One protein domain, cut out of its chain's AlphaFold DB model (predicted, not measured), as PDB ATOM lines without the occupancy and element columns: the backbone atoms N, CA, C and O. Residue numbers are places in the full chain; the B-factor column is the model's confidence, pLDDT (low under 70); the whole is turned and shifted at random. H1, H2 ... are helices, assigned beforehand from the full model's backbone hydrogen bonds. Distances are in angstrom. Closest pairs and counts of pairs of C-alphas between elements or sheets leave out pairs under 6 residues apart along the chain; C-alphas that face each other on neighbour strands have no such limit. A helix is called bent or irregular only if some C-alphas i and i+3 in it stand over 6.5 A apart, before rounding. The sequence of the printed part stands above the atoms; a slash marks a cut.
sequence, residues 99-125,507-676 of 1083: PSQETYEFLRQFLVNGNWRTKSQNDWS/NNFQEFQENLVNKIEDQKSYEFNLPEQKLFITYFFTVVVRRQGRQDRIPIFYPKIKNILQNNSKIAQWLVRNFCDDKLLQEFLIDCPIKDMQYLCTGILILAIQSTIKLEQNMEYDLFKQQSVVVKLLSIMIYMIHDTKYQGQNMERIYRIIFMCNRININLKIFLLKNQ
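What this domain is: This is residues 99 to 125 and 507 to 676 of the 1083 residues of the protein "USP domain-containing protein" of Pseudocohnilembus persalinus (UniProt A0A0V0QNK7). This is a slab two helices deep: H5, H8 and H11 lie side by side in that order and run the same way, and H4, H6 and H10 make a row over them, running back against them. H3 packs beside H4 at one end of the slab, H9 and H12 sit at the other end, and H1 packs on H4. The printed part has 197 residues with twelve named helices, H1 to H12 in order along the chain, and no named strand; the class is all helix. It is compact, with a radius of gyration of the C-alphas of 17.0 A and spans of 51 by 40 by 27 A.

How they stand to each other: Begin with H8, residues 595 to 616, the hub, which touches five helices. At its residues 604 to 611 you find H5, residues 554 to 567, at a shallow tilt of 14 degrees, the same way; the closest C-alphas, of Gln 566 and Ser 611, are 5.8 A apart. H11, residues 652 to 664, touches H8 at a shallow tilt of 25 degrees, closest at C-alphas 606 and 657, 6.9 A apart. H6, residues 569 to 578, touches H8 opposite ways at a steep tilt of 54 degrees, closest at C-alphas 572 and 608, 4.5 A apart. H7, residues 582 to 589, touches H8, closest at C-alphas 589 and 598, 5.6 A apart. H10, residues 629 to 642, touches H6 at a shallow tilt of 29 degrees, closest at C-alphas 577 and 629, 6.1 A apart. H3, residues 507 to 522, H4, residues 530 to 544, and H5 form an up-and-down bundle, each running against the one before; H3 and H4 are a hairpin, closest at C-alphas 513 and 536, 6.3 A apart. H1, residues 99 to 112, touches H4, closest at C-alphas 104 and 535, 5.0 A apart. H12, residues 666 to 674, touches H11 only at the corner, and only just touches H9, residues 621 to 627, with 3 pairs of C-alphas within 8 A. H2, residues 121 to 124, touches no helix. Every O i to N i+4 pair is within hydrogen-bond range in H1, H3, H4, H6, H7, H9 and H12, against 8 of 10 in H5, 16 of 18 in H8, 9 of 10 in H10 and 8 of 9 in H11; H2 is too short for such a pair.

Where its parts are: Find C-alpha 595 at (-42.710, 28.637, -44.865); from there H8 runs 31.4 A to C-alpha 616 at (-22.838, 49.340, -32.174). H3 measures 22.3 A and H10 20.6 A. H5 is only just irregular: C-alphas 556 and 559 are 6.6 A apart. H12 ends at C-alpha 674, (-39.052, 58.353, -30.569).

The domain as a whole: The two C-alphas farthest apart, of Asn 508 and Gln 676, are 51.2 A apart. Residues 126 to 506 are not printed, and C-alphas 125 and 507 are 15.8 A apart across this cut. Of the links printed whole, none is long. The mean pLDDT of the printed part is 79.1; 38 residues are under 70, among them 110 to 123 and 642 to 650.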
ATOM      1  N   PRO A  99     -11.790  36.289 -60.208       49.66
ATOM      2  CA  PRO A  99     -13.013  35.625 -60.654       49.66
ATOM      3  C   PRO A  99     -14.090  35.560 -59.566       49.66
ATOM      4  O   PRO A  99     -15.277  35.422 -59.872       49.66
ATOM      5  N   SER A 100     -13.699  35.613 -58.282       59.34
ATOM      6  CA  SER A 100     -14.655  35.596 -57.169       59.34
ATOM      7  C   SER A 100     -15.449  36.897 -57.095       59.34
ATOM      8  O   SER A 100     -16.628  36.854 -56.753       59.34
ATOM      9  N   GLN A 101     -14.845  38.026 -57.476       63.88
ATOM     10  CA  GLN A 101     -15.479  39.340 -57.447       63.88
ATOM     11  C   GLN A 101     -16.520  39.496 -58.557       63.88
ATOM     12  O   GLN A 101     -17.613  39.984 -58.290       63.88
ATOM     13  N   GLU A 102     -16.224  39.029 -59.766       63.72
ATOM     14  CA  GLU A 102     -17.173  39.039 -60.886       63.72
ATOM     15  C   GLU A 102     -18.304  38.037 -60.664       63.72
ATOM     16  O   GLU A 102     -19.471  38.386 -60.813       63.72
ATOM     17  N   THR A 103     -17.992  36.823 -60.192       66.25
ATOM     18  CA  THR A 103     -19.025  35.838 -59.824       66.25
ATOM     19  C   THR A 103     -19.918  36.374 -58.702       66.25
ATOM     20  O   THR A 103     -21.135  36.171 -58.717       66.25
ATOM     21  N   TYR A 104     -19.330  37.067 -57.724       71.00
ATOM     22  CA  TYR A 104     -20.076  37.726 -56.660       71.00
ATOM     23  C   TYR A 104     -20.958  38.842 -57.213       71.00
ATOM     24  O   TYR A 104     -22.142  38.872 -56.894       71.00
ATOM     25  N   GLU A 105     -20.420  39.733 -58.048       71.06
ATOM     26  CA  GLU A 105     -21.189  40.836 -58.615       71.06
ATOM     27  C   GLU A 105     -22.295  40.310 -59.533       71.06
ATOM     28  O   GLU A 105     -23.413  40.808 -59.475       71.06
ATOM     29  N   PHE A 106     -22.047  39.227 -60.271       72.00
ATOM     30  CA  PHE A 106     -23.063  38.518 -61.032       72.00
ATOM     31  C   PHE A 106     -24.165  37.985 -60.121       72.00
ATOM     32  O   PHE A 106     -25.333  38.274 -60.352       72.00
ATOM     33  N   LEU A 107     -23.834  37.225 -59.070       71.88
ATOM     34  CA  LEU A 107     -24.838  36.685 -58.146       71.88
ATOM     35  C   LEU A 107     -25.574  37.796 -57.389       71.88
ATOM     36  O   LEU A 107     -26.763  37.669 -57.106       71.88
ATOM     37  N   ARG A 108     -24.896  38.901 -57.088       74.88
ATOM     38  CA  ARG A 108     -25.479  40.085 -56.462       74.88
ATOM     39  C   ARG A 108     -26.433  40.796 -57.414       74.88
ATOM     40  O   ARG A 108     -27.557  41.080 -57.025       74.88
ATOM     41  N   GLN A 109     -26.046  41.025 -58.664       71.56
ATOM     42  CA  GLN A 109     -26.946  41.526 -59.703       71.56
ATOM     43  C   GLN A 109     -28.093  40.548 -59.940       71.56
ATOM     44  O   GLN A 109     -29.232  40.959 -60.089       71.56
ATOM     45  N   PHE A 110     -27.840  39.245 -59.883       69.62
ATOM     46  CA  PHE A 110     -28.869  38.219 -59.973       69.62
ATOM     47  C   PHE A 110     -29.827  38.250 -58.779       69.62
ATOM     48  O   PHE A 110     -30.993  37.902 -58.961       69.62
ATOM     49  N   LEU A 111     -29.359  38.708 -57.609       68.94
ATOM     50  CA  LEU A 111     -30.108  38.988 -56.379       68.94
ATOM     51  C   LEU A 111     -30.777  40.378 -56.380       68.94
ATOM     52  O   LEU A 111     -31.815  40.533 -55.755       68.94
ATOM     53  N   VAL A 112     -30.363  41.342 -57.203       65.69
ATOM     54  CA  VAL A 112     -30.999  42.680 -57.290       65.69
ATOM     55  C   VAL A 112     -31.921  42.846 -58.513       65.69
ATOM     56  O   VAL A 112     -33.045  43.312 -58.381       65.69
ATOM     57  N   ASN A 113     -31.512  42.386 -59.696       62.81
ATOM     58  CA  ASN A 113     -32.120  42.736 -60.988       62.81
ATOM     59  C   ASN A 113     -33.385  41.947 -61.368       62.81
ATOM     60  O   ASN A 113     -33.933  42.216 -62.422       62.81
ATOM     61  N   GLY A 114     -33.860  40.995 -60.557       53.44
ATOM     62  CA  GLY A 114     -35.258  40.522 -60.524       53.44
ATOM     63  C   GLY A 114     -35.898  39.871 -61.765       53.44
ATOM     64  O   GLY A 114     -36.930  39.235 -61.615       53.44
ATOM     65  N   ASN A 115     -35.329  39.965 -62.968       50.34
ATOM     66  CA  ASN A 115     -36.055  39.721 -64.227       50.34
ATOM     67  C   ASN A 115     -36.526  38.273 -64.451       50.34
ATOM     68  O   ASN A 115     -37.337  38.012 -65.332       50.34
ATOM     69  N   TRP A 116     -36.002  37.322 -63.683       54.41
ATOM     70  CA  TRP A 116     -36.393  35.911 -63.720       54.41
ATOM     71  C   TRP A 116     -37.327  35.524 -62.560       54.41
ATOM     72  O   TRP A 116     -37.681  34.355 -62.443       54.41
ATOM     73  N   ARG A 117     -37.688  36.475 -61.686       60.31
ATOM     74  CA  ARG A 117     -38.371  36.232 -60.411       60.31
ATOM     75  C   ARG A 117     -39.847  36.570 -60.508       60.31
ATOM     76  O   ARG A 117     -40.220  37.708 -60.784       60.31
ATOM     77  N   THR A 118     -40.690  35.595 -60.210       56.50
ATOM     78  CA  THR A 118     -42.125  35.777 -60.018       56.50
ATOM     79  C   THR A 118     -42.529  35.252 -58.638       56.50
ATOM     80  O   THR A 118     -41.764  34.568 -57.959       56.50
ATOM     81  N   LYS A 119     -43.764  35.530 -58.203       56.09
ATOM     82  CA  LYS A 119     -44.327  34.959 -56.961       56.09
ATOM     83  C   LYS A 119     -44.644  33.454 -57.078       56.09
ATOM     84  O   LYS A 119     -45.279  32.876 -56.199       56.09
ATOM     85  N   SER A 120     -44.260  32.817 -58.185       60.16
ATOM     86  CA  SER A 120     -44.542  31.416 -58.476       60.16
ATOM     87  C   SER A 120     -43.744  30.482 -57.570       60.16
ATOM     88  O   SER A 120     -42.536  30.628 -57.395       60.16
ATOM     89  N   GLN A 121     -44.397  29.436 -57.064       59.69
ATOM     90  CA  GLN A 121     -43.743  28.363 -56.308       59.69
ATOM     91  C   GLN A 121     -42.623  27.665 -57.107       59.69
ATOM     92  O   GLN A 121     -41.653  27.173 -56.522       59.69
ATOM     93  N   ASN A 122     -42.721  27.664 -58.441       63.06
ATOM     94  CA  ASN A 122     -41.718  27.068 -59.327       63.06
ATOM     95  C   ASN A 122     -40.367  27.802 -59.264       63.06
ATOM     96  O   ASN A 122     -39.328  27.175 -59.457       63.06
ATOM     97  N   ASP A 123     -40.360  29.088 -58.901       66.50
ATOM     98  CA  ASP A 123     -39.129  29.884 -58.791       66.50
ATOM     99  C   ASP A 123     -38.374  29.604 -57.475       66.50
ATOM    100  O   ASP A 123     -37.197  29.928 -57.339       66.50
ATOM    101  N   TRP A 124     -39.030  28.936 -56.518       72.88
ATOM    102  CA  TRP A 124     -38.473  28.512 -55.222       72.88
ATOM    103  C   TRP A 124     -38.189  27.002 -55.147       72.88
ATOM    104  O   TRP A 124     -37.813  26.464 -54.097       72.88
ATOM    105  N   SER A 125     -38.391  26.301 -56.262       71.50
ATOM    106  CA  SER A 125     -38.177  24.861 -56.411       71.50
ATOM    107  C   SER A 125     -37.472  24.540 -57.732       71.50
ATOM    108  O   SER A 125     -37.832  23.608 -58.447       71.50
ATOM    109  N   ASN A 507     -23.923  20.410 -58.891       78.19
ATOM    110  CA  ASN A 507     -23.204  19.879 -57.726       78.19
ATOM    111  C   ASN A 507     -21.732  20.320 -57.713       78.19
ATOM    112  O   ASN A 507     -21.179  20.538 -56.646       78.19
ATOM    113  N   ASN A 508     -21.121  20.537 -58.882       74.44
ATOM    114  CA  ASN A 508     -19.734  21.006 -58.977       74.44
ATOM    115  C   ASN A 508     -19.569  22.413 -58.392       74.44
ATOM    116  O   ASN A 508     -18.595  22.687 -57.697       74.44
ATOM    117  N   PHE A 509     -20.511  23.321 -58.674       78.19
ATOM    118  CA  PHE A 509     -20.444  24.671 -58.117       78.19
ATOM    119  C   PHE A 509     -20.735  24.680 -56.613       78.19
ATOM    120  O   PHE A 509     -20.135  25.453 -55.876       78.19
ATOM    121  N   GLN A 510     -21.593  23.780 -56.133       80.06
ATOM    122  CA  GLN A 510     -21.761  23.572 -54.698       80.06
ATOM    123  C   GLN A 510     -20.464  23.071 -54.043       80.06
ATOM    124  O   GLN A 510     -20.046  23.650 -53.046       80.06
ATOM    125  N   GLU A 511     -19.817  22.040 -54.597       82.12
ATOM    126  CA  GLU A 511     -18.541  21.513 -54.084       82.12
ATOM    127  C   GLU A 511     -17.477  22.619 -54.038       82.12
ATOM    128  O   GLU A 511     -16.746  22.751 -53.060       82.12
ATOM    129  N   PHE A 512     -17.448  23.485 -55.054       81.81
ATOM    130  CA  PHE A 512     -16.618  24.687 -55.050       81.81
ATOM    131  C   PHE A 512     -16.930  25.624 -53.877       81.81
ATOM    132  O   PHE A 512     -16.008  26.022 -53.171       81.81
ATOM    133  N   GLN A 513     -18.204  25.963 -53.650       83.38
ATOM    134  CA  GLN A 513     -18.625  26.845 -52.553       83.38
ATOM    135  C   GLN A 513     -18.277  26.255 -51.181       83.38
ATOM    136  O   GLN A 513     -17.792  26.964 -50.302       83.38
ATOM    137  N   GLU A 514     -18.474  24.949 -50.998       82.25
ATOM    138  CA  GLU A 514     -18.137  24.257 -49.755       82.25
ATOM    139  C   GLU A 514     -16.627  24.214 -49.508       82.25
ATOM    140  O   GLU A 514     -16.187  24.541 -48.404       82.25
ATOM    141  N   ASN A 515     -15.837  23.872 -50.531       80.69
ATOM    142  CA  ASN A 515     -14.376  23.836 -50.450       80.69
ATOM    143  C   ASN A 515     -13.777  25.225 -50.220       80.69
ATOM    144  O   ASN A 515     -12.810  25.355 -49.472       80.69
ATOM    145  N   LEU A 516     -14.345  26.259 -50.847       78.56
ATOM    146  CA  LEU A 516     -13.916  27.641 -50.660       78.56
ATOM    147  C   LEU A 516     -14.077  28.065 -49.198       78.56
ATOM    148  O   LEU A 516     -13.123  28.553 -48.599       78.56
ATOM    149  N   VAL A 517     -15.247  27.819 -48.601       78.69
ATOM    150  CA  VAL A 517     -15.486  28.184 -47.199       78.69
ATOM    151  C   VAL A 517     -14.668  27.346 -46.230       78.69
ATOM    152  O   VAL A 517     -14.100  27.917 -45.307       78.69
ATOM    153  N   ASN A 518     -14.525  26.038 -46.460       82.81
ATOM    154  CA  ASN A 518     -13.683  25.194 -45.604       82.81
ATOM    155  C   ASN A 518     -12.244  25.726 -45.540       82.81
ATOM    156  O   ASN A 518     -11.691  25.889 -44.458       82.81
ATOM    157  N   LYS A 519     -11.662  26.098 -46.690       75.88
ATOM    158  CA  LYS A 519     -10.309  26.673 -46.713       75.88
ATOM    159  C   LYS A 519     -10.212  28.022 -45.997       75.88
ATOM    160  O   LYS A 519      -9.151  28.338 -45.466       75.88
ATOM    161  N   ILE A 520     -11.280  28.819 -45.990       72.19
ATOM    162  CA  ILE A 520     -11.334  30.090 -45.249       72.19
ATOM    163  C   ILE A 520     -11.382  29.832 -43.740       72.19
ATOM    164  O   ILE A 520     -10.679  30.505 -42.986       72.19
ATOM    165  N   GLU A 521     -12.175  28.853 -43.300       73.12
ATOM    166  CA  GLU A 521     -12.265  28.458 -41.889       73.12
ATOM    167  C   GLU A 521     -10.926  27.900 -41.375       73.12
ATOM    168  O   GLU A 521     -10.467  28.308 -40.304       73.12
ATOM    169  N   ASP A 522     -10.250  27.058 -42.167       73.94
ATOM    170  CA  ASP A 522      -8.948  26.461 -41.828       73.94
ATOM    171  C   ASP A 522      -7.850  27.509 -41.592       73.94
ATOM    172  O   ASP A 522      -6.963  27.326 -40.755       73.94
ATOM    173  N   GLN A 523      -7.906  28.639 -42.301       67.50
ATOM    174  CA  GLN A 523      -6.924  29.715 -42.156       67.50
ATOM    175  C   GLN A 523      -7.150  30.597 -40.922       67.50
ATOM    176  O   GLN A 523      -6.310  31.453 -40.639       67.50
ATOM    177  N   LYS A 524      -8.259  30.409 -40.184       63.72
ATOM    178  CA  LYS A 524      -8.668  31.208 -39.009       63.72
ATOM    179  C   LYS A 524      -8.687  32.732 -39.240       63.72
ATOM    180  O   LYS A 524      -8.766  33.502 -38.286       63.72
ATOM    181  N   SER A 525      -8.649  33.188 -40.491       61.72
ATOM    182  CA  SER A 525      -8.512  34.590 -40.896       61.72
ATOM    183  C   SER A 525      -9.845  35.145 -41.405       61.72
ATOM    184  O   SER A 525     -10.000  35.534 -42.566       61.72
ATOM    185  N   TYR A 526     -10.848  35.187 -40.524       61.28
ATOM    186  CA  TYR A 526     -12.199  35.629 -40.891       61.28
ATOM    187  C   TYR A 526     -12.255  37.090 -41.368       61.28
ATOM    188  O   TYR A 526     -13.145  37.417 -42.147       61.28
ATOM    189  N   GLU A 527     -11.300  37.942 -40.978       56.47
ATOM    190  CA  GLU A 527     -11.263  39.365 -41.357       56.47
ATOM    191  C   GLU A 527     -10.807  39.642 -42.801       56.47
ATOM    192  O   GLU A 527     -11.180  40.679 -43.352       56.47
ATOM    193  N   PHE A 528     -10.043  38.739 -43.428       54.66
ATOM    194  CA  PHE A 528      -9.376  38.996 -44.718       54.66
ATOM    195  C   PHE A 528     -10.123  38.415 -45.938       54.66
ATOM    196  O   PHE A 528      -9.920  38.856 -47.064       54.66
ATOM    197  N   ASN A 529     -11.087  37.514 -45.720       64.44
ATOM    198  CA  ASN A 529     -11.810  36.792 -46.781       64.44
ATOM    199  C   ASN A 529     -13.226  37.350 -47.043       64.44
ATOM    200  O   ASN A 529     -14.210  36.610 -47.141       64.44
ATOM    201  N   LEU A 530     -13.360  38.684 -47.077       71.81
ATOM    202  CA  LEU A 530     -14.666  39.344 -47.218       71.81
ATOM    203  C   LEU A 530     -15.378  39.015 -48.549       71.81
ATOM    204  O   LEU A 530     -16.584  38.768 -48.499       71.81
ATOM    205  N   PRO A 531     -14.722  39.023 -49.727       77.50
ATOM    206  CA  PRO A 531     -15.387  38.707 -50.994       77.50
ATOM    207  C   PRO A 531     -15.929  37.274 -51.053       77.50
ATOM    208  O   PRO A 531     -17.054  37.057 -51.494       77.50
ATOM    209  N   GLU A 532     -15.173  36.301 -50.554       78.75
ATOM    210  CA  GLU A 532     -15.525  34.884 -50.605       78.75
ATOM    211  C   GLU A 532     -16.663  34.549 -49.630       78.75
ATOM    212  O   GLU A 532     -17.586  33.813 -49.977       78.75
ATOM    213  N   GLN A 533     -16.650  35.137 -48.427       83.94
ATOM    214  CA  GLN A 533     -17.748  35.000 -47.462       83.94
ATOM    215  C   GLN A 533     -19.040  35.643 -47.986       83.94
ATOM    216  O   GLN A 533     -20.122  35.066 -47.848       83.94
ATOM    217  N   LYS A 534     -18.938  36.812 -48.641       86.12
ATOM    218  CA  LYS A 534     -20.075  37.439 -49.329       86.12
ATOM    219  C   LYS A 534     -20.600  36.547 -50.446       86.12
ATOM    220  O   LYS A 534     -21.800  36.304 -50.494       86.12
ATOM    221  N   LEU A 535     -19.716  36.012 -51.292       83.94
ATOM    222  CA  LEU A 535     -20.067  35.088 -52.370       83.94
ATOM    223  C   LEU A 535     -20.836  33.872 -51.842       83.94
ATOM    224  O   LEU A 535     -21.876  33.525 -52.401       83.94
ATOM    225  N   PHE A 536     -20.374  33.272 -50.745       87.00
ATOM    226  CA  PHE A 536     -21.020  32.114 -50.134       87.00
ATOM    227  C   PHE A 536     -22.423  32.420 -49.599       87.00
ATOM    228  O   PHE A 536     -23.372  31.679 -49.866       87.00
ATOM    229  N   ILE A 537     -22.589  33.536 -48.880       89.06
ATOM    230  CA  ILE A 537     -23.900  33.953 -48.362       89.06
ATOM    231  C   ILE A 537     -24.837  34.327 -49.517       89.06
ATOM    232  O   ILE A 537     -26.000  33.920 -49.523       89.06
ATOM    233  N   THR A 538     -24.346  35.044 -50.532       88.31
ATOM    234  CA  THR A 538     -25.134  35.356 -51.729       88.31
ATOM    235  C   THR A 538     -25.548  34.076 -52.451       88.31
ATOM    236  O   THR A 538     -26.714  33.958 -52.823       88.31
ATOM    237  N   TYR A 539     -24.661  33.086 -52.598       87.44
ATOM    238  CA  TYR A 539     -24.991  31.778 -53.171       87.44
ATOM    239  C   TYR A 539     -26.080  31.052 -52.375       87.44
ATOM    240  O   TYR A 539     -27.012  30.495 -52.961       87.44
ATOM    241  N   PHE A 540     -26.015  31.095 -51.043       88.69
ATOM    242  CA  PHE A 540     -27.050  30.511 -50.200       88.69
ATOM    243  C   PHE A 540     -28.425  31.121 -50.491       88.69
ATOM    244  O   PHE A 540     -29.368  30.393 -50.817       88.69
ATOM    245  N   PHE A 541     -28.524  32.452 -50.441       86.75
ATOM    246  CA  PHE A 541     -29.788  33.140 -50.674       86.75
ATOM    247  C   PHE A 541     -30.265  33.002 -52.111       86.75
ATOM    248  O   PHE A 541     -31.465  32.865 -52.289       86.75
ATOM    249  N   THR A 542     -29.384  33.018 -53.118       82.81
ATOM    250  CA  THR A 542     -29.752  32.972 -54.549       82.81
ATOM    251  C   THR A 542     -30.078  31.566 -55.050       82.81
ATOM    252  O   THR A 542     -31.029  31.410 -55.816       82.81
ATOM    253  N   VAL A 543     -29.347  30.548 -54.587       83.44
ATOM    254  CA  VAL A 543     -29.375  29.191 -55.153       83.44
ATOM    255  C   VAL A 543     -29.850  28.152 -54.143       83.44
ATOM    256  O   VAL A 543     -30.794  27.419 -54.431       83.44
ATOM    257  N   VAL A 544     -29.229  28.067 -52.961       85.12
ATOM    258  CA  VAL A 544     -29.504  26.976 -52.000       85.12
ATOM    259  C   VAL A 544     -30.950  27.019 -51.513       85.12
ATOM    260  O   VAL A 544     -31.634  25.996 -51.538       85.12
ATOM    261  N   VAL A 545     -31.437  28.207 -51.148       83.19
ATOM    262  CA  VAL A 545     -32.820  28.415 -50.691       83.19
ATOM    263  C   VAL A 545     -33.851  28.081 -51.782       83.19
ATOM    264  O   VAL A 545     -34.950  27.628 -51.466       83.19
ATOM    265  N   ARG A 546     -33.497  28.245 -53.065       80.81
ATOM    266  CA  ARG A 546     -34.412  28.063 -54.212       80.81
ATOM    267  C   ARG A 546     -34.339  26.692 -54.880       80.81
ATOM    268  O   ARG A 546     -35.139  26.404 -55.765       80.81
ATOM    269  N   ARG A 547     -33.392  25.838 -54.498       78.12
ATOM    270  CA  ARG A 547     -33.211  24.520 -55.114       78.12
ATOM    271  C   ARG A 547     -34.310  23.539 -54.679       78.12
ATOM    272  O   ARG A 547     -34.747  23.542 -53.524       78.12
ATOM    273  N   GLN A 548     -34.722  22.650 -55.583       73.75
ATOM    274  CA  GLN A 548     -35.528  21.479 -55.226       73.75
ATOM    275  C   GLN A 548     -34.699  20.466 -54.404       73.75
ATOM    276  O   GLN A 548     -33.521  20.254 -54.683       73.75
ATOM    277  N   GLY A 549     -35.292  19.833 -53.383       69.19
ATOM    278  CA  GLY A 549     -34.586  18.834 -52.561       69.19
ATOM    279  C   GLY A 549     -33.499  19.422 -51.646       69.19
ATOM    280  O   GLY A 549     -32.474  18.801 -51.398       69.19
ATOM    281  N   ARG A 550     -33.683  20.653 -51.158       72.25
ATOM    282  CA  ARG A 550     -32.685  21.395 -50.362       72.25
ATOM    283  C   ARG A 550     -32.455  20.897 -48.926       72.25
ATOM    284  O   ARG A 550     -31.555  21.412 -48.264       72.25
ATOM    285  N   GLN A 551     -33.243  19.932 -48.445       65.38
ATOM    286  CA  GLN A 551     -33.194  19.447 -47.056       65.38
ATOM    287  C   GLN A 551     -31.809  18.909 -46.676       65.38
ATOM    288  O   GLN A 551     -31.320  19.236 -45.601       65.38
ATOM    289  N   ASP A 552     -31.120  18.237 -47.598       65.81
ATOM    290  CA  ASP A 552     -29.784  17.677 -47.344       65.81
ATOM    291  C   ASP A 552     -28.682  18.744 -47.260       65.81
ATOM    292  O   ASP A 552     -27.599  18.507 -46.729       65.81
ATOM    293  N   ARG A 553     -28.934  19.946 -47.795       71.75
ATOM    294  CA  ARG A 553     -27.914  20.998 -47.942       71.75
ATOM    295  C   ARG A 553     -27.961  22.039 -46.850       71.75
ATOM    296  O   ARG A 553     -26.922  22.578 -46.482       71.75
ATOM    297  N   ILE A 554     -29.148  22.345 -46.335       78.38
ATOM    298  CA  ILE A 554     -29.287  23.327 -45.256       78.38
ATOM    299  C   ILE A 554     -28.388  22.964 -44.059       78.38
ATOM    300  O   ILE A 554     -27.671  23.855 -43.608       78.38
ATOM    301  N   PRO A 555     -28.306  21.695 -43.603       73.38
ATOM    302  CA  PRO A 555     -27.381  21.286 -42.545       73.38
ATOM    303  C   PRO A 555     -25.896  21.541 -42.840       73.38
ATOM    304  O   PRO A 555     -25.114  21.653 -41.905       73.38
ATOM    305  N   ILE A 556     -25.497  21.640 -44.112       76.88
ATOM    306  CA  ILE A 556     -24.107  21.898 -44.522       76.88
ATOM    307  C   ILE A 556     -23.817  23.404 -44.536       76.88
ATOM    308  O   ILE A 556     -22.787  23.854 -44.032       76.88
ATOM    309  N   PHE A 557     -24.718  24.194 -45.124       83.62
ATOM    310  CA  PHE A 557     -24.509  25.632 -45.315       83.62
ATOM    311  C   PHE A 557     -24.783  26.436 -44.045       83.62
ATOM    312  O   PHE A 557     -24.045  27.372 -43.739       83.62
ATOM    313  N   TYR A 558     -25.828  26.085 -43.295       84.06
ATOM    314  CA  TYR A 558     -26.271  26.881 -42.155       84.06
ATOM    315  C   TYR A 558     -25.208  27.024 -41.050       84.06
ATOM    316  O   TYR A 558     -24.936  28.170 -40.681       84.06
ATOM    317  N   PRO A 559     -24.558  25.950 -40.549       82.06
ATOM    318  CA  PRO A 559     -23.558  26.083 -39.487       82.06
ATOM    319  C   PRO A 559     -22.406  27.010 -39.885       82.06
ATOM    320  O   PRO A 559     -21.968  27.831 -39.083       82.06
ATOM    321  N   LYS A 560     -21.989  26.955 -41.157       85.75
ATOM    322  CA  LYS A 560     -20.948  27.827 -41.717       85.75
ATOM    323  C   LYS A 560     -21.402  29.282 -41.794       85.75
ATOM    324  O   LYS A 560     -20.674  30.175 -41.375       85.75
ATOM    325  N   ILE A 561     -22.625  29.547 -42.265       88.94
ATOM    326  CA  ILE A 561     -23.190  30.910 -42.289       88.94
ATOM    327  C   ILE A 561     -23.304  31.469 -40.868       88.94
ATOM    328  O   ILE A 561     -22.919  32.612 -40.628       88.94
ATOM    329  N   LYS A 562     -23.792  30.667 -39.916       87.31
ATOM    330  CA  LYS A 562     -23.883  31.034 -38.498       87.31
ATOM    331  C   LYS A 562     -22.506  31.408 -37.944       87.31
ATOM    332  O   LYS A 562     -22.369  32.482 -37.367       87.31
ATOM    333  N   ASN A 563     -21.498  30.570 -38.189       86.94
ATOM    334  CA  ASN A 563     -20.113  30.794 -37.779       86.94
ATOM    335  C   ASN A 563     -19.533  32.090 -38.386       86.94
ATOM    336  O   ASN A 563     -19.001  32.934 -37.662       86.94
ATOM    337  N   ILE A 564     -19.719  32.305 -39.694       88.06
ATOM    338  CA  ILE A 564     -19.290  33.526 -40.397       88.06
ATOM    339  C   ILE A 564     -19.951  34.769 -39.793       88.06
ATOM    340  O   ILE A 564     -19.261  35.739 -39.491       88.06
ATOM    341  N   LEU A 565     -21.272  34.762 -39.591       90.19
ATOM    342  CA  LEU A 565     -21.996  35.930 -39.077       90.19
ATOM    343  C   LEU A 565     -21.641  36.247 -37.619       90.19
ATOM    344  O   LEU A 565     -21.566  37.419 -37.260       90.19
ATOM    345  N   GLN A 566     -21.406  35.224 -36.793       87.69
ATOM    346  CA  GLN A 566     -21.049  35.399 -35.383       87.69
ATOM    347  C   GLN A 566     -19.617  35.911 -35.191       87.69
ATOM    348  O   GLN A 566     -19.386  36.691 -34.265       87.69
ATOM    349  N   ASN A 567     -18.685  35.503 -36.060       85.88
ATOM    350  CA  ASN A 567     -17.267  35.859 -35.955       85.88
ATOM    351  C   ASN A 567     -16.857  37.045 -36.837       85.88
ATOM    352  O   ASN A 567     -15.827  37.662 -36.579       85.88
ATOM    353  N   ASN A 568     -17.644  37.393 -37.861       87.12
ATOM    354  CA  ASN A 568     -17.374  38.521 -38.747       87.12
ATOM    355  C   ASN A 568     -18.553  39.500 -38.783       87.12
ATOM    356  O   ASN A 568     -19.447  39.454 -39.635       87.12
ATOM    357  N   SER A 569     -18.511  40.459 -37.868       87.12
ATOM    358  CA  SER A 569     -19.533  41.493 -37.733       87.12
ATOM    359  C   SER A 569     -19.607  42.457 -38.928       87.12
ATOM    360  O   SER A 569     -20.684  42.989 -39.202       87.12
ATOM    361  N   LYS A 570     -18.528  42.629 -39.714       87.81
ATOM    362  CA  LYS A 570     -18.561  43.396 -40.979       87.81
ATOM    363  C   LYS A 570     -19.410  42.690 -42.040       87.81
ATOM    364  O   LYS A 570     -20.136  43.350 -42.783       87.81
ATOM    365  N   ILE A 571     -19.347  41.359 -42.107       89.50
ATOM    366  CA  ILE A 571     -20.200  40.560 -43.000       89.50
ATOM    367  C   ILE A 571     -21.648  40.568 -42.522       89.50
ATOM    368  O   ILE A 571     -22.549  40.727 -43.343       89.50
ATOM    369  N   ALA A 572     -21.876  40.485 -41.210       92.12
ATOM    370  CA  ALA A 572     -23.211  40.641 -40.644       92.12
ATOM    371  C   ALA A 572     -23.826  42.004 -41.012       92.12
ATOM    372  O   ALA A 572     -24.923  42.046 -41.571       92.12
ATOM    373  N   GLN A 573     -23.085  43.102 -40.823       91.25
ATOM    374  CA  GLN A 573     -23.536  44.447 -41.195       91.25
ATOM    375  C   GLN A 573     -23.773  44.576 -42.710       91.25
ATOM    376  O   GLN A 573     -24.744  45.204 -43.137       91.25
ATOM    377  N   TRP A 574     -22.915  43.967 -43.539       91.44
ATOM    378  CA  TRP A 574     -23.114  43.907 -44.990       91.44
ATOM    379  C   TRP A 574     -24.406  43.168 -45.357       91.44
ATOM    380  O   TRP A 574     -25.157  43.658 -46.200       91.44
ATOM    381  N   LEU A 575     -24.703  42.033 -44.721       92.50
ATOM    382  CA  LEU A 575     -25.926  41.281 -44.991       92.50
ATOM    383  C   LEU A 575     -27.165  42.112 -44.631       92.50
ATOM    384  O   LEU A 575     -28.050  42.268 -45.470       92.50
ATOM    385  N   VAL A 576     -27.184  42.726 -43.441       93.69
ATOM    386  CA  VAL A 576     -28.266  43.634 -43.009       93.69
ATOM    387  C   VAL A 576     -28.444  44.783 -44.011       93.69
ATOM    388  O   VAL A 576     -29.571  45.103 -44.376       93.69
ATOM    389  N   ARG A 577     -27.347  45.354 -44.530       91.62
ATOM    390  CA  ARG A 577     -27.391  46.433 -45.533       91.62
ATOM    391  C   ARG A 577     -28.044  46.005 -46.849       91.62
ATOM    392  O   ARG A 577     -28.726  46.828 -47.451       91.62
ATOM    393  N   ASN A 578     -27.848  44.765 -47.306       88.44
ATOM    394  CA  ASN A 578     -28.519  44.270 -48.518       88.44
ATOM    395  C   ASN A 578     -30.028  44.102 -48.292       88.44
ATOM    396  O   ASN A 578     -30.807  44.390 -49.187       88.44
ATOM    397  N   PHE A 579     -30.448  43.720 -47.083       89.75
ATOM    398  CA  PHE A 579     -31.864  43.665 -46.707       89.75
ATOM    399  C   PHE A 579     -32.503  45.044 -46.469       89.75
ATOM    400  O   PHE A 579     -33.700  45.114 -46.219       89.75
ATOM    401  N   CYS A 580     -31.752  46.146 -46.586       89.00
ATOM    402  CA  CYS A 580     -32.333  47.489 -46.704       89.00
ATOM    403  C   CYS A 580     -32.888  47.789 -48.115       89.00
ATOM    404  O   CYS A 580     -33.255  48.930 -48.382       89.00
ATOM    405  N   ASP A 581     -32.894  46.815 -49.023       85.38
ATOM    406  CA  ASP A 581     -33.664  46.841 -50.268       85.38
ATOM    407  C   ASP A 581     -35.057  46.244 -49.988       85.38
ATOM    408  O   ASP A 581     -35.171  45.102 -49.526       85.38
ATOM    409  N   ASP A 582     -36.113  47.024 -50.227       81.31
ATOM    410  CA  ASP A 582     -37.499  46.647 -49.943       81.31
ATOM    411  C   ASP A 582     -37.950  45.438 -50.773       81.31
ATOM    412  O   ASP A 582     -38.672  44.583 -50.256       81.31
ATOM    413  N   LYS A 583     -37.449  45.288 -52.007       81.81
ATOM    414  CA  LYS A 583     -37.750  44.137 -52.871       81.81
ATOM    415  C   LYS A 583     -37.171  42.850 -52.302       81.81
ATOM    416  O   LYS A 583     -37.845  41.823 -52.309       81.81
ATOM    417  N   LEU A 584     -35.944  42.892 -51.777       82.94
ATOM    418  CA  LEU A 584     -35.309  41.725 -51.152       82.94
ATOM    419  C   LEU A 584     -35.979  41.330 -49.843       82.94
ATOM    420  O   LEU A 584     -36.172  40.142 -49.568       82.94
ATOM    421  N   LEU A 585     -36.341  42.328 -49.044       86.38
ATOM    422  CA  LEU A 585     -37.060  42.119 -47.799       86.38
ATOM    423  C   LEU A 585     -38.435  41.501 -48.078       86.38
ATOM    424  O   LEU A 585     -38.778  40.482 -47.476       86.38
ATOM    425  N   GLN A 586     -39.173  42.048 -49.047       83.75
ATOM    426  CA  GLN A 586     -40.446  41.497 -49.495       83.75
ATOM    427  C   GLN A 586     -40.280  40.059 -50.006       83.75
ATOM    428  O   GLN A 586     -41.017  39.174 -49.583       83.75
ATOM    429  N   GLU A 587     -39.291  39.796 -50.859       82.75
ATOM    430  CA  GLU A 587     -39.089  38.488 -51.482       82.75
ATOM    431  C   GLU A 587     -38.867  37.364 -50.458       82.75
ATOM    432  O   GLU A 587     -39.539  36.334 -50.508       82.75
ATOM    433  N   PHE A 588     -37.940  37.545 -49.513       85.25
ATOM    434  CA  PHE A 588     -37.581  36.477 -48.573       85.25
ATOM    435  C   PHE A 588     -38.453  36.431 -47.319       85.25
ATOM    436  O   PHE A 588     -38.592  35.355 -46.738       85.25
ATOM    437  N   LEU A 589     -39.023  37.562 -46.885       85.19
ATOM    438  CA  LEU A 589     -39.798  37.620 -45.641       85.19
ATOM    439  C   LEU A 589     -41.308  37.626 -45.858       85.19
ATOM    440  O   LEU A 589     -42.019  37.294 -44.914       85.19
ATOM    441  N   ILE A 590     -41.809  37.962 -47.052       80.62
ATOM    442  CA  ILE A 590     -43.251  38.072 -47.326       80.62
ATOM    443  C   ILE A 590     -43.690  37.139 -48.462       80.62
ATOM    444  O   ILE A 590     -44.549  36.286 -48.246       80.62
ATOM    445  N   ASP A 591     -43.105  37.289 -49.652       79.06
ATOM    446  CA  ASP A 591     -43.525  36.609 -50.886       79.06
ATOM    447  C   ASP A 591     -42.975  35.174 -51.008       79.06
ATOM    448  O   ASP A 591     -43.364  34.446 -51.921       79.06
ATOM    449  N   CYS A 592     -42.093  34.742 -50.097       78.88
ATOM    450  CA  CYS A 592     -41.552  33.385 -50.082       78.88
ATOM    451  C   CYS A 592     -42.689  32.357 -49.890       78.88
ATOM    452  O   CYS A 592     -43.279  32.288 -48.809       78.88
ATOM    453  N   PRO A 593     -42.986  31.498 -50.885       74.19
ATOM    454  CA  PRO A 593     -44.104  30.559 -50.816       74.19
ATOM    455  C   PRO A 593     -43.816  29.358 -49.903       74.19
ATOM    456  O   PRO A 593     -44.693  28.520 -49.696       74.19
ATOM    457  N   ILE A 594     -42.592  29.239 -49.376       76.31
ATOM    458  CA  ILE A 594     -42.134  28.079 -48.614       76.31
ATOM    459  C   ILE A 594     -41.814  28.500 -47.184       76.31
ATOM    460  O   ILE A 594     -40.743  29.042 -46.917       76.31
ATOM    461  N   LYS A 595     -42.743  28.199 -46.269       73.75
ATOM    462  CA  LYS A 595     -42.710  28.637 -44.865       73.75
ATOM    463  C   LYS A 595     -41.370  28.354 -44.181       73.75
ATOM    464  O   LYS A 595     -40.761  29.280 -43.658       73.75
ATOM    465  N   ASP A 596     -40.845  27.132 -44.267       72.75
ATOM    466  CA  ASP A 596     -39.552  26.769 -43.662       72.75
ATOM    467  C   ASP A 596     -38.402  27.676 -44.123       72.75
ATOM    468  O   ASP A 596     -37.531  28.046 -43.337       72.75
ATOM    469  N   MET A 597     -38.387  28.055 -45.407       79.50
ATOM    470  CA  MET A 597     -37.339  28.926 -45.951       79.50
ATOM    471  C   MET A 597     -37.530  30.365 -45.508       79.50
ATOM    472  O   MET A 597     -36.556  31.023 -45.163       79.50
ATOM    473  N   GLN A 598     -38.776  30.823 -45.450       80.00
ATOM    474  CA  GLN A 598     -39.118  32.121 -44.890       80.00
ATOM    475  C   GLN A 598     -38.627  32.236 -43.434       80.00
ATOM    476  O   GLN A 598     -37.986  33.228 -43.081       80.00
ATOM    477  N   TYR A 599     -38.829  31.204 -42.600       77.69
ATOM    478  CA  TYR A 599     -38.302  31.156 -41.228       77.69
ATOM    479  C   TYR A 599     -36.776  31.077 -41.178       77.69
ATOM    480  O   TYR A 599     -36.157  31.803 -40.404       77.69
ATOM    481  N   LEU A 600     -36.151  30.251 -42.022       81.62
ATOM    482  CA  LEU A 600     -34.693  30.149 -42.095       81.62
ATOM    483  C   LEU A 600     -34.050  31.493 -42.464       81.62
ATOM    484  O   LEU A 600     -33.118  31.943 -41.799       81.62
ATOM    485  N   CYS A 601     -34.568  32.161 -43.497       87.06
ATOM    486  CA  CYS A 601     -34.101  33.475 -43.934       87.06
ATOM    487  C   CYS A 601     -34.320  34.539 -42.849       87.06
ATOM    488  O   CYS A 601     -33.411  35.327 -42.586       87.06
ATOM    489  N   THR A 602     -35.476  34.517 -42.174       87.50
ATOM    490  CA  THR A 602     -35.770  35.400 -41.030       87.50
ATOM    491  C   THR A 602     -34.755  35.188 -39.905       87.50
ATOM    492  O   THR A 602     -34.164  36.148 -39.417       87.50
ATOM    493  N   GLY A 603     -34.482  33.935 -39.538       84.44
ATOM    494  CA  GLY A 603     -33.525  33.591 -38.492       84.44
ATOM    495  C   GLY A 603     -32.084  33.991 -38.828       84.44
ATOM    496  O   GLY A 603     -31.372  34.502 -37.964       84.44
ATOM    497  N   ILE A 604     -31.648  33.827 -40.082       90.25
ATOM    498  CA  ILE A 604     -30.313  34.264 -40.529       90.25
ATOM    499  C   ILE A 604     -30.195  35.792 -40.456       90.25
ATOM    500  O   ILE A 604     -29.179  36.308 -39.986       90.25
ATOM    501  N   LEU A 605     -31.236  36.523 -40.869       92.94
ATOM    502  CA  LEU A 605     -31.265  37.981 -40.761       92.94
ATOM    503  C   LEU A 605     -31.232  38.438 -39.293       92.94
ATOM    504  O   LEU A 605     -30.476  39.342 -38.949       92.94
ATOM    505  N   ILE A 606     -31.980  37.768 -38.414       89.62
ATOM    506  CA  ILE A 606     -31.949  37.986 -36.962       89.62
ATOM    507  C   ILE A 606     -30.531  37.795 -36.394       89.62
ATOM    508  O   ILE A 606     -30.043  38.660 -35.663       89.62
ATOM    509  N   LEU A 607     -29.839  36.713 -36.764       89.94
ATOM    510  CA  LEU A 607     -28.451  36.462 -36.349       89.94
ATOM    511  C   LEU A 607     -27.495  37.559 -36.836       89.94
ATOM    512  O   LEU A 607     -26.594  37.979 -36.100       89.94
ATOM    513  N   ALA A 608     -27.698  38.048 -38.061       93.81
ATOM    514  CA  ALA A 608     -26.917  39.147 -38.614       93.81
ATOM    515  C   ALA A 608     -27.178  40.465 -37.867       93.81
ATOM    516  O   ALA A 608     -26.229  41.178 -37.542       93.81
ATOM    517  N   ILE A 609     -28.435  40.768 -37.517       93.50
ATOM    518  CA  ILE A 609     -28.797  41.939 -36.701       93.50
ATOM    519  C   ILE A 609     -28.125  41.856 -35.327       93.50
ATOM    520  O   ILE A 609     -27.450  42.799 -34.920       93.50
ATOM    521  N   GLN A 610     -28.239  40.718 -34.634       90.75
ATOM    522  CA  GLN A 610     -27.606  40.505 -33.327       90.75
ATOM    523  C   GLN A 610     -26.092  40.729 -33.379       90.75
ATOM    524  O   GLN A 610     -25.530  41.388 -32.506       90.75
ATOM    525  N   SER A 611     -25.432  40.205 -34.413       91.25
ATOM    526  CA  SER A 611     -23.979  40.327 -34.574       91.25
ATOM    527  C   SER A 611     -23.552  41.737 -34.993       91.25
ATOM    528  O   SER A 611     -22.505  42.208 -34.558       91.25
ATOM    529  N   THR A 612     -24.383  42.446 -35.764       92.06
ATOM    530  CA  THR A 612     -24.166  43.859 -36.122       92.06
ATOM    531  C   THR A 612     -24.268  44.752 -34.889       92.06
ATOM    532  O   THR A 612     -23.400  45.585 -34.654       92.06
ATOM    533  N   ILE A 613     -25.276  44.531 -34.040       89.62
ATOM    534  CA  ILE A 613     -25.490  45.335 -32.832       89.62
ATOM    535  C   ILE A 613     -24.348  45.204 -31.821       89.62
ATOM    536  O   ILE A 613     -24.077  46.165 -31.108       89.62
ATOM    537  N   LYS A 614     -23.630  44.076 -31.779       85.62
ATOM    538  CA  LYS A 614     -22.424  43.946 -30.940       85.62
ATOM    539  C   LYS A 614     -21.352  44.994 -31.276       85.62
ATOM    540  O   LYS A 614     -20.637  45.413 -30.374       85.62
ATOM    541  N   LEU A 615     -21.251  45.438 -32.535       81.19
ATOM    542  CA  LEU A 615     -20.350  46.534 -32.926       81.19
ATOM    543  C   LEU A 615     -20.849  47.901 -32.457       81.19
ATOM    544  O   LEU A 615     -20.056  48.793 -32.179       81.19
ATOM    545  N   GLU A 616     -22.164  48.062 -32.401       83.25
ATOM    546  CA  GLU A 616     -22.838  49.340 -32.174       83.25
ATOM    547  C   GLU A 616     -23.261  49.515 -30.698       83.25
ATOM    548  O   GLU A 616     -23.831  50.538 -30.324       83.25
ATOM    549  N   GLN A 617     -22.981  48.526 -29.837       76.94
ATOM    550  CA  GLN A 617     -23.537  48.408 -28.484       76.94
ATOM    551  C   GLN A 617     -23.174  49.582 -27.561       76.94
ATOM    552  O   GLN A 617     -23.983  49.946 -26.712       76.94
ATOM    553  N   ASN A 618     -21.996  50.180 -27.754       78.38
ATOM    554  CA  ASN A 618     -21.482  51.283 -26.934       78.38
ATOM    555  C   ASN A 618     -21.653  52.660 -27.594       78.38
ATOM    556  O   ASN A 618     -21.087  53.642 -27.118       78.38
ATOM    557  N   MET A 619     -22.381  52.744 -28.710       83.44
ATOM    558  CA  MET A 619     -22.620  54.022 -29.371       83.44
ATOM    559  C   MET A 619     -23.630  54.865 -28.595       83.44
ATOM    560  O   MET A 619     -24.664  54.373 -28.137       83.44
ATOM    561  N   GLU A 620     -23.359  56.164 -28.523       84.88
ATOM    562  CA  GLU A 620     -24.318  57.146 -28.033       84.88
ATOM    563  C   GLU A 620     -25.526  57.242 -28.981       84.88
ATOM    564  O   GLU A 620     -25.397  57.027 -30.192       84.88
ATOM    565  N   TYR A 621     -26.710  57.549 -28.445       84.44
ATOM    566  CA  TYR A 621     -27.974  57.419 -29.178       84.44
ATOM    567  C   TYR A 621     -28.013  58.214 -30.495       84.44
ATOM    568  O   TYR A 621     -28.480  57.693 -31.510       84.44
ATOM    569  N   ASP A 622     -27.523  59.456 -30.510       82.44
ATOM    570  CA  ASP A 622     -27.598  60.306 -31.705       82.44
ATOM    571  C   ASP A 622     -26.686  59.804 -32.830       82.44
ATOM    572  O   ASP A 622     -27.098  59.759 -33.994       82.44
ATOM    573  N   LEU A 623     -25.489  59.325 -32.480       83.94
ATOM    574  CA  LEU A 623     -24.579  58.681 -33.425       83.94
ATOM    575  C   LEU A 623     -25.155  57.347 -33.922       83.94
ATOM    576  O   LEU A 623     -25.116  57.049 -35.119       83.94
ATOM    577  N   PHE A 624     -25.747  56.566 -33.015       85.62
ATOM    578  CA  PHE A 624     -26.402  55.295 -33.318       85.62
ATOM    579  C   PHE A 624     -27.552  55.472 -34.313       85.62
ATOM    580  O   PHE A 624     -27.609  54.768 -35.321       85.62
ATOM    581  N   LYS A 625     -28.427  56.459 -34.089       84.94
ATOM    582  CA  LYS A 625     -29.551  56.778 -34.980       84.94
ATOM    583  C   LYS A 625     -29.093  57.116 -36.405       84.94
ATOM    584  O   LYS A 625     -29.785  56.760 -37.355       84.94
ATOM    585  N   GLN A 626     -27.965  57.809 -36.558       82.88
ATOM    586  CA  GLN A 626     -27.468  58.246 -37.868       82.88
ATOM    587  C   GLN A 626     -26.704  57.151 -38.623       82.88
ATOM    588  O   GLN A 626     -26.811  57.070 -39.847       82.88
ATOM    589  N   GLN A 627     -25.921  56.330 -37.920       84.50
ATOM    590  CA  GLN A 627     -24.961  55.417 -38.552       84.50
ATOM    591  C   GLN A 627     -25.399  53.947 -38.558       84.50
ATOM    592  O   GLN A 627     -24.898  53.171 -39.376       84.50
ATOM    593  N   SER A 628     -26.332  53.549 -37.685       90.25
ATOM    594  CA  SER A 628     -26.747  52.149 -37.574       90.25
ATOM    595  C   SER A 628     -27.499  51.680 -38.821       90.25
ATOM    596  O   SER A 628     -28.552  52.199 -39.203       90.25
ATOM    597  N   VAL A 629     -26.986  50.612 -39.432       89.62
ATOM    598  CA  VAL A 629     -27.658  49.947 -40.557       89.62
ATOM    599  C   VAL A 629     -28.941  49.252 -40.082       89.62
ATOM    600  O   VAL A 629     -29.908  49.158 -40.836       89.62
ATOM    601  N   VAL A 630     -28.991  48.823 -38.815       92.44
ATOM    602  CA  VAL A 630     -30.186  48.216 -38.211       92.44
ATOM    603  C   VAL A 630     -31.300  49.251 -38.053       92.44
ATOM    604  O   VAL A 630     -32.457  48.939 -38.326       92.44
ATOM    605  N   VAL A 631     -30.966  50.498 -37.700       91.44
ATOM    606  CA  VAL A 631     -31.936  51.608 -37.684       91.44
ATOM    607  C   VAL A 631     -32.500  51.859 -39.083       91.44
ATOM    608  O   VAL A 631     -33.713  51.976 -39.238       91.44
ATOM    609  N   LYS A 632     -31.654  51.866 -40.124       90.62
ATOM    610  CA  LYS A 632     -32.119  51.995 -41.517       90.62
ATOM    611  C   LYS A 632     -33.077  50.864 -41.913       90.62
ATOM    612  O   LYS A 632     -34.123  51.139 -42.497       90.62
ATOM    613  N   LEU A 633     -32.740  49.617 -41.574       91.75
ATOM    614  CA  LEU A 633     -33.596  48.454 -41.818       91.75
ATOM    615  C   LEU A 633     -34.950  48.583 -41.101       91.75
ATOM    616  O   LEU A 633     -35.989  48.368 -41.721       91.75
ATOM    617  N   LEU A 634     -34.947  48.973 -39.822       90.44
ATOM    618  CA  LEU A 634     -36.174  49.186 -39.051       90.44
ATOM    619  C   LEU A 634     -37.052  50.282 -39.653       90.44
ATOM    620  O   LEU A 634     -38.262  50.100 -39.725       90.44
ATOM    621  N   SER A 635     -36.471  51.386 -40.123       88.38
ATOM    622  CA  SER A 635     -37.228  52.450 -40.795       88.38
ATOM    623  C   SER A 635     -37.966  51.938 -42.035       88.38
ATOM    624  O   SER A 635     -39.137  52.261 -42.222       88.38
ATOM    625  N   ILE A 636     -37.315  51.099 -42.852       87.06
ATOM    626  CA  ILE A 636     -37.935  50.479 -44.037       87.06
ATOM    627  C   ILE A 636     -39.049  49.520 -43.619       87.06
ATOM    628  O   ILE A 636     -40.145  49.581 -44.165       87.06
ATOM    629  N   MET A 637     -38.807  48.675 -42.613       88.19
ATOM    630  CA  MET A 637     -39.828  47.769 -42.083       88.19
ATOM    631  C   MET A 637     -41.050  48.530 -41.564       88.19
ATOM    632  O   MET A 637     -42.171  48.155 -41.882       88.19
ATOM    633  N   ILE A 638     -40.853  49.617 -40.814       85.00
ATOM    634  CA  ILE A 638     -41.945  50.464 -40.314       85.00
ATOM    635  C   ILE A 638     -42.728  51.087 -41.477       85.00
ATOM    636  O   ILE A 638     -43.955  51.105 -41.430       85.00
ATOM    637  N   TYR A 639     -42.044  51.551 -42.528       83.25
ATOM    638  CA  TYR A 639     -42.692  52.059 -43.739       83.25
ATOM    639  C   TYR A 639     -43.538  50.982 -44.438       83.25
ATOM    640  O   TYR A 639     -44.712  51.213 -44.723       83.25
ATOM    641  N   MET A 640     -42.985  49.780 -44.631       80.38
ATOM    642  CA  MET A 640     -43.689  48.664 -45.277       80.38
ATOM    643  C   MET A 640     -44.942  48.223 -44.518       80.38
ATOM    644  O   MET A 640     -45.884  47.744 -45.134       80.38
ATOM    645  N   ILE A 641     -44.973  48.364 -43.190       77.62
ATOM    646  CA  ILE A 641     -46.163  48.025 -42.397       77.62
ATOM    647  C   ILE A 641     -47.332  48.977 -42.688       77.62
ATOM    648  O   ILE A 641     -48.485  48.562 -42.595       77.62
ATOM    649  N   HIS A 642     -47.043  50.233 -43.024       69.81
ATOM    650  CA  HIS A 642     -48.057  51.252 -43.284       69.81
ATOM    651  C   HIS A 642     -48.528  51.256 -44.745       69.81
ATOM    652  O   HIS A 642     -49.707  51.483 -45.010       69.81
ATOM    653  N   ASP A 643     -47.621  51.012 -45.692       69.88
ATOM    654  CA  ASP A 643     -47.929  51.047 -47.121       69.88
ATOM    655  C   ASP A 643     -49.040  50.037 -47.487       69.88
ATOM    656  O   ASP A 643     -48.950  48.829 -47.234       69.88
ATOM    657  N   THR A 644     -50.113  50.565 -48.086       57.28
ATOM    658  CA  THR A 644     -51.325  49.831 -48.473       57.28
ATOM    659  C   THR A 644     -51.026  48.686 -49.432       57.28
ATOM    660  O   THR A 644     -51.734  47.680 -49.412       57.28
ATOM    661  N   LYS A 645     -49.927  48.765 -50.195       62.72
ATOM    662  CA  LYS A 645     -49.440  47.680 -51.055       62.72
ATOM    663  C   LYS A 645     -49.180  46.381 -50.283       62.72
ATOM    664  O   LYS A 645     -49.319  45.299 -50.858       62.72
ATOM    665  N   TYR A 646     -48.802  46.466 -49.006       60.91
ATOM    666  CA  TYR A 646     -48.455  45.314 -48.166       60.91
ATOM    667  C   TYR A 646     -49.569  44.914 -47.182       60.91
ATOM    668  O   TYR A 646     -49.455  43.879 -46.514       60.91
ATOM    669  N   GLN A 647     -50.667  45.676 -47.111       55.75
ATOM    670  CA  GLN A 647     -51.820  45.368 -46.261       55.75
ATOM    671  C   GLN A 647     -52.501  44.071 -46.746       55.75
ATOM    672  O   GLN A 647     -52.964  43.978 -47.878       55.75
ATOM    673  N   GLY A 648     -52.514  43.033 -45.899       51.00
ATOM    674  CA  GLY A 648     -53.041  41.694 -46.228       51.00
ATOM    675  C   GLY A 648     -51.985  40.624 -46.535       51.00
ATOM    676  O   GLY A 648     -52.342  39.467 -46.750       51.00
ATOM    677  N   GLN A 649     -50.694  40.973 -46.549       57.75
ATOM    678  CA  GLN A 649     -49.590  40.029 -46.768       57.75
ATOM    679  C   GLN A 649     -49.077  39.452 -45.425       57.75
ATOM    680  O   GLN A 649     -49.377  39.996 -44.365       57.75
ATOM    681  N   ASN A 650     -48.312  38.347 -45.436       63.72
ATOM    682  CA  ASN A 650     -47.773  37.642 -44.249       63.72
ATOM    683  C   ASN A 650     -46.728  38.468 -43.440       63.72
ATOM    684  O   ASN A 650     -45.591  38.037 -43.239       63.72
ATOM    685  N   MET A 651     -47.110  39.646 -42.938       77.56
ATOM    686  CA  MET A 651     -46.245  40.644 -42.283       77.56
ATOM    687  C   MET A 651     -45.736  40.238 -40.893       77.56
ATOM    688  O   MET A 651     -44.833  40.873 -40.351       77.56
ATOM    689  N   GLU A 652     -46.257  39.148 -40.331       78.38
ATOM    690  CA  GLU A 652     -45.881  38.587 -39.025       78.38
ATOM    691  C   GLU A 652     -44.356  38.484 -38.817       78.38
ATOM    692  O   GLU A 652     -43.850  38.728 -37.723       78.38
ATOM    693  N   ARG A 653     -43.591  38.182 -39.876       83.25
ATOM    694  CA  ARG A 653     -42.129  38.030 -39.808       83.25
ATOM    695  C   ARG A 653     -41.425  39.373 -39.630       83.25
ATOM    696  O   ARG A 653     -40.474  39.473 -38.857       83.25
ATOM    697  N   ILE A 654     -41.932  40.425 -40.271       87.75
ATOM    698  CA  ILE A 654     -41.467  41.796 -40.037       87.75
ATOM    699  C   ILE A 654     -41.800  42.210 -38.601       87.75
ATOM    700  O   ILE A 654     -40.930  42.711 -37.886       87.75
ATOM    701  N   TYR A 655     -43.021  41.925 -38.140       88.44
ATOM    702  CA  TYR A 655     -43.437  42.196 -36.762       88.44
ATOM    703  C   TYR A 655     -42.525  41.503 -35.743       88.44
ATOM    704  O   TYR A 655     -42.147  42.099 -34.733       88.44
ATOM    705  N   ARG A 656     -42.111  40.265 -36.028       85.19
ATOM    706  CA  ARG A 656     -41.166  39.499 -35.211       85.19
ATOM    707  C   ARG A 656     -39.782  40.136 -35.147       85.19
ATOM    708  O   ARG A 656     -39.207  40.211 -34.061       85.19
ATOM    709  N   ILE A 657     -39.238  40.601 -36.273       89.94
ATOM    710  CA  ILE A 657     -37.931  41.276 -36.287       89.94
ATOM    711  C   ILE A 657     -37.992  42.561 -35.458       89.94
ATOM    712  O   ILE A 657     -37.093  42.806 -34.655       89.94
ATOM    713  N   ILE A 658     -39.074  43.338 -35.571       90.69
ATOM    714  CA  ILE A 658     -39.287  44.538 -34.748       90.69
ATOM    715  C   ILE A 658     -39.352  44.174 -33.259       90.69
ATOM    716  O   ILE A 658     -38.645  44.780 -32.450       90.69
ATOM    717  N   PHE A 659     -40.135  43.153 -32.899       88.50
ATOM    718  CA  PHE A 659     -40.221  42.646 -31.528       88.50
ATOM    719  C   PHE A 659     -38.848  42.247 -30.975       88.50
ATOM    720  O   PHE A 659     -38.493  42.579 -29.843       88.50
ATOM    721  N   MET A 660     -38.045  41.558 -31.780       87.25
ATOM    722  CA  MET A 660     -36.699  41.156 -31.404       87.25
ATOM    723  C   MET A 660     -35.771  42.373 -31.230       87.25
ATOM    724  O   MET A 660     -35.081  42.471 -30.214       87.25
ATOM    725  N   CYS A 661     -35.778  43.324 -32.168       87.88
ATOM    726  CA  CYS A 661     -35.000  44.562 -32.080       87.88
ATOM    727  C   CYS A 661     -35.318  45.357 -30.806       87.88
ATOM    728  O   CYS A 661     -34.395  45.826 -30.140       87.88
ATOM    729  N   ASN A 662     -36.596  45.421 -30.410       86.88
ATOM    730  CA  ASN A 662     -37.041  46.050 -29.162       86.88
ATOM    731  C   ASN A 662     -36.380  45.441 -27.903       86.88
ATOM    732  O   ASN A 662     -36.244  46.101 -26.871       86.88
ATOM    733  N   ARG A 663     -35.951  44.174 -27.963       83.56
ATOM    734  CA  ARG A 663     -35.368  43.447 -26.824       83.56
ATOM    735  C   ARG A 663     -33.846  43.367 -26.832       83.56
ATOM    736  O   ARG A 663     -33.267  43.142 -25.772       83.56
ATOM    737  N   ILE A 664     -33.206  43.507 -27.992       81.75
ATOM    738  CA  ILE A 664     -31.759  43.291 -28.132       81.75
ATOM    739  C   ILE A 664     -30.940  44.490 -27.643       81.75
ATOM    740  O   ILE A 664     -29.897  44.287 -27.028       81.75
ATOM    741  N   ASN A 665     -31.369  45.725 -27.920       84.38
ATOM    742  CA  ASN A 665     -30.577  46.919 -27.612       84.38
ATOM    743  C   ASN A 665     -31.458  48.090 -27.160       84.38
ATOM    744  O   ASN A 665     -32.519  48.343 -27.732       84.38
ATOM    745  N   ILE A 666     -30.996  48.819 -26.140       82.62
ATOM    746  CA  ILE A 666     -31.733  49.940 -25.552       82.62
ATOM    747  C   ILE A 666     -31.908  51.114 -26.526       82.62
ATOM    748  O   ILE A 666     -32.995  51.679 -26.589       82.62
ATOM    749  N   ASN A 667     -30.913  51.429 -27.358       84.38
ATOM    750  CA  ASN A 667     -31.014  52.494 -28.358       84.38
ATOM    751  C   ASN A 667     -32.046  52.160 -29.444       84.38
ATOM    752  O   ASN A 667     -32.746  53.056 -29.907       84.38
ATOM    753  N   LEU A 668     -32.208  50.884 -29.820       87.62
ATOM    754  CA  LEU A 668     -33.282  50.461 -30.733       87.62
ATOM    755  C   LEU A 668     -34.663  50.649 -30.097       87.62
ATOM    756  O   LEU A 668     -35.587  51.116 -30.758       87.62
ATOM    757  N   LYS A 669     -34.801  50.335 -28.805       86.00
ATOM    758  CA  LYS A 669     -36.034  50.597 -28.055       86.00
ATOM    759  C   LYS A 669     -36.348  52.094 -27.990       86.00
ATOM    760  O   LYS A 669     -37.464  52.489 -28.312       86.00
ATOM    761  N   ILE A 670     -35.359  52.928 -27.656       82.44
ATOM    762  CA  ILE A 670     -35.498  54.393 -27.667       82.44
ATOM    763  C   ILE A 670     -35.882  54.877 -29.071       82.44
ATOM    764  O   ILE A 670     -36.745  55.739 -29.204       82.44
ATOM    765  N   PHE A 671     -35.300  54.302 -30.126       86.19
ATOM    766  CA  PHE A 671     -35.649  54.639 -31.503       86.19
ATOM    767  C   PHE A 671     -37.120  54.340 -31.821       86.19
ATOM    768  O   PHE A 671     -37.794  55.199 -32.385       86.19
ATOM    769  N   LEU A 672     -37.646  53.175 -31.429       86.00
ATOM    770  CA  LEU A 672     -39.065  52.840 -31.615       86.00
ATOM    771  C   LEU A 672     -39.983  53.808 -30.852       86.00
ATOM    772  O   LEU A 672     -40.974  54.278 -31.409       86.00
ATOM    773  N   LEU A 673     -39.624  54.163 -29.614       80.38
ATOM    774  CA  LEU A 673     -40.361  55.146 -28.814       80.38
ATOM    775  C   LEU A 673     -40.346  56.542 -29.461       80.38
ATOM    776  O   LEU A 673     -41.406  57.134 -29.650       80.38
ATOM    777  N   LYS A 674     -39.177  57.041 -29.896       76.62
ATOM    778  CA  LYS A 674     -39.052  58.353 -30.569       76.62
ATOM    779  C   LYS A 674     -39.777  58.422 -31.917       76.62
ATOM    780  O   LYS A 674     -40.046  59.517 -32.393       76.62
ATOM    781  N   ASN A 675     -40.079  57.281 -32.536       77.56
ATOM    782  CA  ASN A 675     -40.870  57.203 -33.767       77.56
ATOM    783  C   ASN A 675     -42.346  56.838 -33.501       77.56
ATOM    784  O   ASN A 675     -43.015  56.355 -34.413       77.56
ATOM    785  N   GLN A 676     -42.849  57.057 -32.276       74.94
ATOM    786  CA  GLN A 676     -44.260  56.874 -31.894       74.94
ATOM    787  C   GLN A 676     -44.806  55.470 -32.211       74.94
ATOM    788  O   GLN A 676     -45.956  55.300 -32.613       74.94
TER     789      GLN A 676